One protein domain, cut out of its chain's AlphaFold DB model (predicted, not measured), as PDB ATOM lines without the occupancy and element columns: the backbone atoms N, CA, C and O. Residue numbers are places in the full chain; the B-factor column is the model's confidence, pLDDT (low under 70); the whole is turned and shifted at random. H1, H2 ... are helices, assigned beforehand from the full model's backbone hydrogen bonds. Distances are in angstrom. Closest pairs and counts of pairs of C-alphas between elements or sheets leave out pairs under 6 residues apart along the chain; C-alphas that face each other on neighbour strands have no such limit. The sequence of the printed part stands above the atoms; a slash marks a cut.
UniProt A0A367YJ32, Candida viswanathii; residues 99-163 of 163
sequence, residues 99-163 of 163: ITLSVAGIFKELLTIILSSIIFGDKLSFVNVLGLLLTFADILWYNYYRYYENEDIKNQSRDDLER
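Overview. This is residues 99 to 163 of the 163 residues of a protein of Candida viswanathii (UniProt A0A367YJ32). Two helices make a long, narrow U with unequal arms: H1 leads to the turn, and the longer H2 folds back alongside it with a gap between them. The last part of H2 and the tail after it, residues 148 to 163, stick out at the open end. The printed part has 65 residues with two named helices, H1 then H2, and no named strand; the class is all helix. It is extended, with a radius of gyration of the C-alphas of 18.0 A, and spans 62 by 21 by 10 A, a rod.

Along the chain. Find C-alpha 99 at (19.919, -10.016, 35.671); from there H1, residues 99 to 120, runs 31.7 A to C-alpha 120 at (33.836, 15.828, 23.800). H2, residues 126 to 159, runs 49.9 A to C-alpha 159 at (0.643, -25.774, 36.237).

Arrangement. H1 and H2 are near each other, with 13 pairs of C-alphas within 10 A, the closest at 8.4 A. A tight link of 5 residues joins them. In H1 and H2, every O i to N i+4 pair is within hydrogen-bond range.

Size, cuts and confidence. The C-alphas farthest apart, Gly 121 and Arg 163, are 62.0 A apart. The printed part has no cut. Look for pLDDT under 70 at residue 99, residues 121 to 124 and residues 152 to 163.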
ATOM      1  N   ILE A  99      20.595 -10.619  36.824       65.50
ATOM      2  CA  ILE A  99      19.919 -10.016  35.671       65.50
ATOM      3  C   ILE A  99      19.754  -8.495  35.804       65.50
ATOM      4  O   ILE A  99      20.000  -7.768  34.845       65.50
ATOM      5  N   THR A 100      19.411  -7.992  36.992       74.75
ATOM      6  CA  THR A 100      19.217  -6.558  37.243       74.75
ATOM      7  C   THR A 100      20.543  -5.808  37.173       74.75
ATOM      8  O   THR A 100      20.609  -4.713  36.621       74.75
ATOM      9  N   LEU A 101      21.618  -6.415  37.685       73.38
ATOM     10  CA  LEU A 101      22.964  -5.838  37.648       73.38
ATOM     11  C   LEU A 101      23.525  -5.765  36.236       73.38
ATOM     12  O   LEU A 101      24.131  -4.759  35.880       73.38
ATOM     13  N   SER A 102      23.292  -6.798  35.427       74.44
ATOM     14  CA  SER A 102      23.681  -6.794  34.019       74.44
ATOM     15  C   SER A 102      22.970  -5.678  33.251       74.44
ATOM     16  O   SER A 102      23.634  -4.910  32.562       74.44
ATOM     17  N   VAL A 103      21.653  -5.513  33.427       74.62
ATOM     18  CA  VAL A 103      20.894  -4.439  32.758       74.62
ATOM     19  C   VAL A 103      21.352  -3.051  33.224       74.62
ATOM     20  O   VAL A 103      21.585  -2.172  32.395       74.62
ATOM     21  N   ALA A 104      21.548  -2.853  34.531       78.88
ATOM     22  CA  ALA A 104      22.028  -1.584  35.080       78.88
ATOM     23  C   ALA A 104      23.458  -1.241  34.622       78.88
ATOM     24  O   ALA A 104      23.755  -0.078  34.346       78.88
ATOM     25  N   GLY A 105      24.336  -2.243  34.514       76.62
ATOM     26  CA  GLY A 105      25.694  -2.089  33.993       76.62
ATOM     27  C   GLY A 105      25.699  -1.630  32.538       76.62
ATOM     28  O   GLY A 105      26.334  -0.627  32.218       76.62
ATOM     29  N   ILE A 106      24.903  -2.282  31.689       76.88
ATOM     30  CA  ILE A 106      24.751  -1.903  30.280       76.88
ATOM     31  C   ILE A 106      24.206  -0.476  30.158       76.88
ATOM     32  O   ILE A 106      24.736   0.338  29.406       76.88
ATOM     33  N   PHE A 107      23.173  -0.140  30.932       79.25
ATOM     34  CA  PHE A 107      22.603   1.204  30.927       79.25
ATOM     35  C   PHE A 107      23.632   2.271  31.334       79.25
ATOM     36  O   PHE A 107      23.717   3.329  30.710       79.25
ATOM     37  N   LYS A 108      24.467   1.983  32.340       82.38
ATOM     38  CA  LYS A 108      25.559   2.867  32.766       82.38
ATOM     39  C   LYS A 108      26.616   3.049  31.675       82.38
ATOM     40  O   LYS A 108      27.079   4.172  31.472       82.38
ATOM     41  N   GLU A 109      27.021   1.978  30.998       80.94
ATOM     42  CA  GLU A 109      27.995   2.052  29.901       80.94
ATOM     43  C   GLU A 109      27.451   2.894  28.742       80.94
ATOM     44  O   GLU A 109      28.137   3.795  28.261       80.94
ATOM     45  N   LEU A 110      26.181   2.704  28.376       80.75
ATOM     46  CA  LEU A 110      25.500   3.509  27.359       80.75
ATOM     47  C   LEU A 110      25.432   4.988  27.736       80.75
ATOM     48  O   LEU A 110      25.794   5.844  26.929       80.75
ATOM     49  N   LEU A 111      25.027   5.299  28.972       84.44
ATOM     50  CA  LEU A 111      25.036   6.673  29.474       84.44
ATOM     51  C   LEU A 111      26.433   7.282  29.404       84.44
ATOM     52  O   LEU A 111      26.569   8.437  29.018       84.44
ATOM     53  N   THR A 112      27.463   6.504  29.737       86.81
ATOM     54  CA  THR A 112      28.857   6.955  29.681       86.81
ATOM     55  C   THR A 112      29.274   7.287  28.249       86.81
ATOM     56  O   THR A 112      29.879   8.332  28.024       86.81
ATOM     57  N   ILE A 113      28.909   6.455  27.268       83.69
ATOM     58  CA  ILE A 113      29.210   6.692  25.848       83.69
ATOM     59  C   ILE A 113      28.478   7.937  25.332       83.69
ATOM     60  O   ILE A 113      29.088   8.780  24.675       83.69
ATOM     61  N   ILE A 114      27.195   8.087  25.669       82.88
ATOM     62  CA  ILE A 114      26.381   9.242  25.267       82.88
ATOM     63  C   ILE A 114      26.928  10.529  25.894       82.88
ATOM     64  O   ILE A 114      27.145  11.508  25.183       82.88
ATOM     65  N   LEU A 115      27.209  10.531  27.204       85.88
ATOM     66  CA  LEU A 115      27.810  11.685  27.881       85.88
ATOM     67  C   LEU A 115      29.167  12.032  27.278       85.88
ATOM     68  O   LEU A 115      29.420  13.201  27.010       85.88
ATOM     69  N   SER A 116      30.021  11.035  27.041       83.75
ATOM     70  CA  SER A 116      31.334  11.247  26.432       83.75
ATOM     71  C   SER A 116      31.197  11.891  25.051       83.75
ATOM     72  O   SER A 116      31.843  12.898  24.779       83.75
ATOM     73  N   SER A 117      30.273  11.398  24.221       79.94
ATOM     74  CA  SER A 117      29.988  11.976  22.906       79.94
ATOM     75  C   SER A 117      29.497  13.422  22.968       79.94
ATOM     76  O   SER A 117      29.882  14.219  22.116       79.94
ATOM     77  N   ILE A 118      28.630  13.756  23.925       80.19
ATOM     78  CA  ILE A 118      28.080  15.112  24.065       80.19
ATOM     79  C   ILE A 118      29.156  16.071  24.590       80.19
ATOM     80  O   ILE A 118      29.281  17.183  24.087       80.19
ATOM     81  N   ILE A 119      29.938  15.640  25.586       82.75
ATOM     82  CA  ILE A 119      30.948  16.468  26.261       82.75
ATOM     83  C   ILE A 119      32.162  16.713  25.361       82.75
ATOM     84  O   ILE A 119      32.638  17.844  25.290       82.75
ATOM     85  N   PHE A 120      32.669  15.685  24.675       76.94
ATOM     86  CA  PHE A 120      33.836  15.828  23.800       76.94
ATOM     87  C   PHE A 120      33.502  16.483  22.456       76.94
ATOM     88  O   PHE A 120      34.417  16.911  21.755       76.94
ATOM     89  N   GLY A 121      32.217  16.588  22.089       66.19
ATOM     90  CA  GLY A 121      31.787  17.214  20.831       66.19
ATOM     91  C   GLY A 121      32.375  16.545  19.584       66.19
ATOM     92  O   GLY A 121      32.399  17.148  18.508       66.19
ATOM     93  N   ASP A 122      32.880  15.321  19.734       62.34
ATOM     94  CA  ASP A 122      33.563  14.599  18.676       62.34
ATOM     95  C   ASP A 122      32.558  14.256  17.579       62.34
ATOM     96  O   ASP A 122      31.438  13.810  17.854       62.34
ATOM     97  N   LYS A 123      32.945  14.452  16.313       59.66
ATOM     98  CA  LYS A 123      32.117  14.027  15.180       59.66
ATOM     99  C   LYS A 123      32.157  12.508  15.108       59.66
ATOM    100  O   LYS A 123      32.918  11.937  14.329       59.66
ATOM    101  N   LEU A 124      31.336  11.853  15.929       61.38
ATOM    102  CA  LEU A 124      31.066  10.432  15.800       61.38
ATOM    103  C   LEU A 124      30.666  10.182  14.347       61.38
ATOM    104  O   LEU A 124      29.645  10.682  13.873       61.38
ATOM    105  N   SER A 125      31.507   9.442  13.626       74.44
ATOM    106  CA  SER A 125      31.174   8.997  12.279       74.44
ATOM    107  C   SER A 125      29.815   8.298  12.322       74.44
ATOM    108  O   SER A 125      29.538   7.550  13.264       74.44
ATOM    109  N   PHE A 126      28.977   8.512  11.304       75.56
ATOM    110  CA  PHE A 126      27.656   7.880  11.195       75.56
ATOM    111  C   PHE A 126      27.712   6.362  11.436       75.56
ATOM    112  O   PHE A 126      26.798   5.793  12.023       75.56
ATOM    113  N   VAL A 127      28.821   5.718  11.059       81.31
ATOM    114  CA  VAL A 127      29.068   4.287  11.287       81.31
ATOM    115  C   VAL A 127      29.137   3.931  12.777       81.31
ATOM    116  O   VAL A 127      28.602   2.901  13.174       81.31
ATOM    117  N   ASN A 128      29.744   4.772  13.620       79.69
ATOM    118  CA  ASN A 128      29.847   4.511  15.059       79.69
ATOM    119  C   ASN A 128      28.487   4.669  15.756       79.69
ATOM    120  O   ASN A 128      28.129   3.877  16.621       79.69
ATOM    121  N   VAL A 129      27.691   5.653  15.322       79.69
ATOM    122  CA  VAL A 129      26.321   5.851  15.820       79.69
ATOM    123  C   VAL A 129      25.423   4.679  15.422       79.69
ATOM    124  O   VAL A 129      24.678   4.162  16.250       79.69
ATOM    125  N   LEU A 130      25.525   4.208  14.177       84.94
ATOM    126  CA  LEU A 130      24.793   3.026  13.721       84.94
ATOM    127  C   LEU A 130      25.234   1.756  14.459       84.94
ATOM    128  O   LEU A 130      24.382   0.971  14.862       84.94
ATOM    129  N   GLY A 131      26.538   1.576  14.692       82.56
ATOM    130  CA  GLY A 131      27.062   0.463  15.486       82.56
ATOM    131  C   GLY A 131      26.537   0.473  16.924       82.56
ATOM    132  O   GLY A 131      26.144  -0.573  17.443       82.56
ATOM    133  N   LEU A 132      26.441   1.658  17.540       79.31
ATOM    134  CA  LEU A 132      25.854   1.836  18.869       79.31
ATOM    135  C   LEU A 132      24.368   1.449  18.881       79.31
ATOM    136  O   LEU A 132      23.946   0.681  19.740       79.31
ATOM    137  N   LEU A 133      23.587   1.944  17.916       83.19
ATOM    138  CA  LEU A 133      22.156   1.642  17.806       83.19
ATOM    139  C   LEU A 133      21.892   0.157  17.547       83.19
ATOM    140  O   LEU A 133      20.970  -0.405  18.134       83.19
ATOM    141  N   LEU A 134      22.702  -0.487  16.706       87.06
ATOM    142  CA  LEU A 134      22.573  -1.911  16.409       87.06
ATOM    143  C   LEU A 134      22.899  -2.761  17.639       87.06
ATOM    144  O   LEU A 134      22.128  -3.649  17.984       87.06
ATOM    145  N   THR A 135      23.982  -2.434  18.348       81.94
ATOM    146  CA  THR A 135      24.333  -3.099  19.614       81.94
ATOM    147  C   THR A 135      23.234  -2.904  20.659       81.94
ATOM    148  O   THR A 135      22.884  -3.828  21.386       81.94
ATOM    149  N   PHE A 136      22.633  -1.716  20.714       81.31
ATOM    150  CA  PHE A 136      21.526  -1.430  21.620       81.31
ATOM    151  C   PHE A 136      20.270  -2.248  21.290       81.31
ATOM    152  O   PHE A 136      19.652  -2.816  22.189       81.31
ATOM    153  N   ALA A 137      19.913  -2.344  20.007       85.06
ATOM    154  CA  ALA A 137      18.783  -3.146  19.550       85.06
ATOM    155  C   ALA A 137      18.990  -4.644  19.829       85.06
ATOM    156  O   ALA A 137      18.065  -5.300  20.303       85.06
ATOM    157  N   ASP A 138      20.201  -5.160  19.598       83.88
ATOM    158  CA  ASP A 138      20.581  -6.548  19.893       83.88
ATOM    159  C   ASP A 138      20.396  -6.881  21.382       83.88
ATOM    160  O   ASP A 138      19.716  -7.843  21.743       83.88
ATOM    161  N   ILE A 139      20.896  -6.011  22.263       78.00
ATOM    162  CA  ILE A 139      20.769  -6.186  23.711       78.00
ATOM    163  C   ILE A 139      19.305  -6.123  24.166       78.00
ATOM    164  O   ILE A 139      18.888  -6.931  25.000       78.00
ATOM    165  N   LEU A 140      18.516  -5.172  23.650       81.38
ATOM    166  CA  LEU A 140      17.093  -5.056  23.984       81.38
ATOM    167  C   LEU A 140      16.306  -6.283  23.526       81.38
ATOM    168  O   LEU A 140      15.486  -6.801  24.284       81.38
ATOM    169  N   TRP A 141      16.582  -6.771  22.317       85.19
ATOM    170  CA  TRP A 141      15.970  -7.982  21.785       85.19
ATOM    171  C   TRP A 141      16.298  -9.198  22.653       85.19
ATOM    172  O   TRP A 141      15.398  -9.934  23.059       85.19
ATOM    173  N   TYR A 142      17.575  -9.377  23.003       79.31
ATOM    174  CA  TYR A 142      18.011 -10.450  23.892       79.31
ATOM    175  C   TYR A 142      17.343 -10.358  25.271       79.31
ATOM    176  O   TYR A 142      16.891 -11.368  25.813       79.31
ATOM    177  N   ASN A 143      17.240  -9.150  25.836       77.31
ATOM    178  CA  ASN A 143      16.585  -8.932  27.122       77.31
ATOM    179  C   ASN A 143      15.087  -9.271  27.072       77.31
ATOM    180  O   ASN A 143      14.604  -9.966  27.964       77.31
ATOM    181  N   TYR A 144      14.386  -8.847  26.019       80.19
ATOM    182  CA  TYR A 144      12.967  -9.138  25.814       80.19
ATOM    183  C   TYR A 144      12.711 -10.640  25.643       80.19
ATOM    184  O   TYR A 144      11.865 -11.206  26.332       80.19
ATOM    185  N   TYR A 145      13.497 -11.309  24.793       81.12
ATOM    186  CA  TYR A 145      13.394 -12.754  24.583       81.12
ATOM    187  C   TYR A 145      13.624 -13.535  25.886       81.12
ATOM    188  O   TYR A 145      12.838 -14.404  26.256       81.12
ATOM    189  N   ARG A 146      14.682 -13.186  26.631       74.88
ATOM    190  CA  ARG A 146      15.022 -13.837  27.904       74.88
ATOM    191  C   ARG A 146      13.981 -13.573  28.997       74.88
ATOM    192  O   ARG A 146      13.802 -14.419  29.873       74.88
ATOM    193  N   TYR A 147      13.337 -12.407  28.983       74.25
ATOM    194  CA  TYR A 147      12.250 -12.082  29.905       74.25
ATOM    195  C   TYR A 147      11.039 -12.984  29.659       74.25
ATOM    196  O   TYR A 147      10.568 -13.619  30.600       74.25
ATOM    197  N   TYR A 148      10.634 -13.130  28.395       78.94
ATOM    198  CA  TYR A 148       9.511 -13.981  28.001       78.94
ATOM    199  C   TYR A 148       9.757 -15.459  28.343       78.94
ATOM    200  O   TYR A 148       8.907 -16.109  28.942       78.94
ATOM    201  N   GLU A 149      10.960 -15.975  28.066       75.88
ATOM    202  CA  GLU A 149      11.324 -17.359  28.405       75.88
ATOM    203  C   GLU A 149      11.301 -17.619  29.924       75.88
ATOM    204  O   GLU A 149      10.858 -18.673  30.376       75.88
ATOM    205  N   ASN A 150      11.723 -16.647  30.741       70.19
ATOM    206  CA  ASN A 150      11.628 -16.769  32.198       70.19
ATOM    207  C   ASN A 150      10.171 -16.740  32.706       70.19
ATOM    208  O   ASN A 150       9.890 -17.343  33.745       70.19
ATOM    209  N   GLU A 151       9.259 -16.036  32.026       71.31
ATOM    210  CA  GLU A 151       7.828 -16.032  32.360       71.31
ATOM    211  C   GLU A 151       7.147 -17.352  31.981       71.31
ATOM    212  O   GLU A 151       6.415 -17.909  32.802       71.31
ATOM    213  N   ASP A 152       7.450 -17.896  30.802       69.12
ATOM    214  CA  ASP A 152       6.956 -19.202  30.343       69.12
ATOM    215  C   ASP A 152       7.377 -20.332  31.296       69.12
ATOM    216  O   ASP A 152       6.539 -21.101  31.773       69.12
ATOM    217  N   ILE A 153       8.655 -20.369  31.698       68.50
ATOM    218  CA  ILE A 153       9.164 -21.348  32.675       68.50
ATOM    219  C   ILE A 153       8.426 -21.233  34.020       68.50
ATOM    220  O   ILE A 153       8.140 -22.244  34.670       68.50
ATOM    221  N   LYS A 154       8.107 -20.011  34.461       65.06
ATOM    222  CA  LYS A 154       7.423 -19.769  35.739       65.06
ATOM    223  C   LYS A 154       5.954 -20.197  35.704       65.06
ATOM    224  O   LYS A 154       5.457 -20.673  36.724       65.06
ATOM    225  N   ASN A 155       5.279 -20.036  34.568       68.06
ATOM    226  CA  ASN A 155       3.891 -20.459  34.388       68.06
ATOM    227  C   ASN A 155       3.784 -21.983  34.289       68.06
ATOM    228  O   ASN A 155       2.988 -22.576  35.010       68.06
ATOM    229  N   GLN A 156       4.675 -22.624  33.530       68.81
ATOM    230  CA  GLN A 156       4.689 -24.080  33.391       68.81
ATOM    231  C   GLN A 156       4.975 -24.796  34.724       68.81
ATOM    232  O   GLN A 156       4.290 -25.748  35.080       68.81
ATOM    233  N   SER A 157       5.892 -24.254  35.534       64.44
ATOM    234  CA  SER A 157       6.163 -24.765  36.891       64.44
ATOM    235  C   SER A 157       4.965 -24.635  37.847       64.44
ATOM    236  O   SER A 157       4.899 -25.338  38.853       64.44
ATOM    237  N   ARG A 158       4.050 -23.690  37.590       67.44
ATOM    238  CA  ARG A 158       2.835 -23.484  38.390       67.44
ATOM    239  C   ARG A 158       1.764 -24.509  38.027       67.44
ATOM    240  O   ARG A 158       1.168 -25.080  38.932       67.44
ATOM    241  N   ASP A 159       1.600 -24.783  36.738       69.31
ATOM    242  CA  ASP A 159       0.643 -25.774  36.237       69.31
ATOM    243  C   ASP A 159       1.013 -27.210  36.664       69.31
ATOM    244  O   ASP A 159       0.131 -28.033  36.903       69.31
ATOM    245  N   ASP A 160       2.310 -27.498  36.835       67.81
ATOM    246  CA  ASP A 160       2.813 -28.778  37.357       67.81
ATOM    247  C   ASP A 160       2.531 -28.985  38.863       67.81
ATOM    248  O   ASP A 160       2.532 -30.119  39.335       67.81
ATOM    249  N   LEU A 161       2.301 -27.911  39.629       66.69
ATOM    250  CA  LEU A 161       1.971 -27.971  41.064       66.69
ATOM    251  C   LEU A 161       0.462 -28.090  41.327       66.69
ATOM    252  O   LEU A 161       0.066 -28.452  42.435       66.69
ATOM    253  N   GLU A 162      -0.372 -27.754  40.342       62.59
ATOM    254  CA  GLU A 162      -1.838 -27.803  40.437       62.59
ATOM    255  C   GLU A 162      -2.436 -29.132  39.922       62.59
ATOM    256  O   GLU A 162      -3.656 -29.310  39.966       62.59
ATOM    257  N   ARG A 163      -1.599 -30.075  39.467       49.06
ATOM    258  CA  ARG A 163      -1.976 -31.447  39.077       49.06
ATOM    259  C   ARG A 163      -1.570 -32.484  40.118       49.06
ATOM    260  O   ARG A 163      -2.341 -33.458  40.264       49.06
TER     261      ARG A 163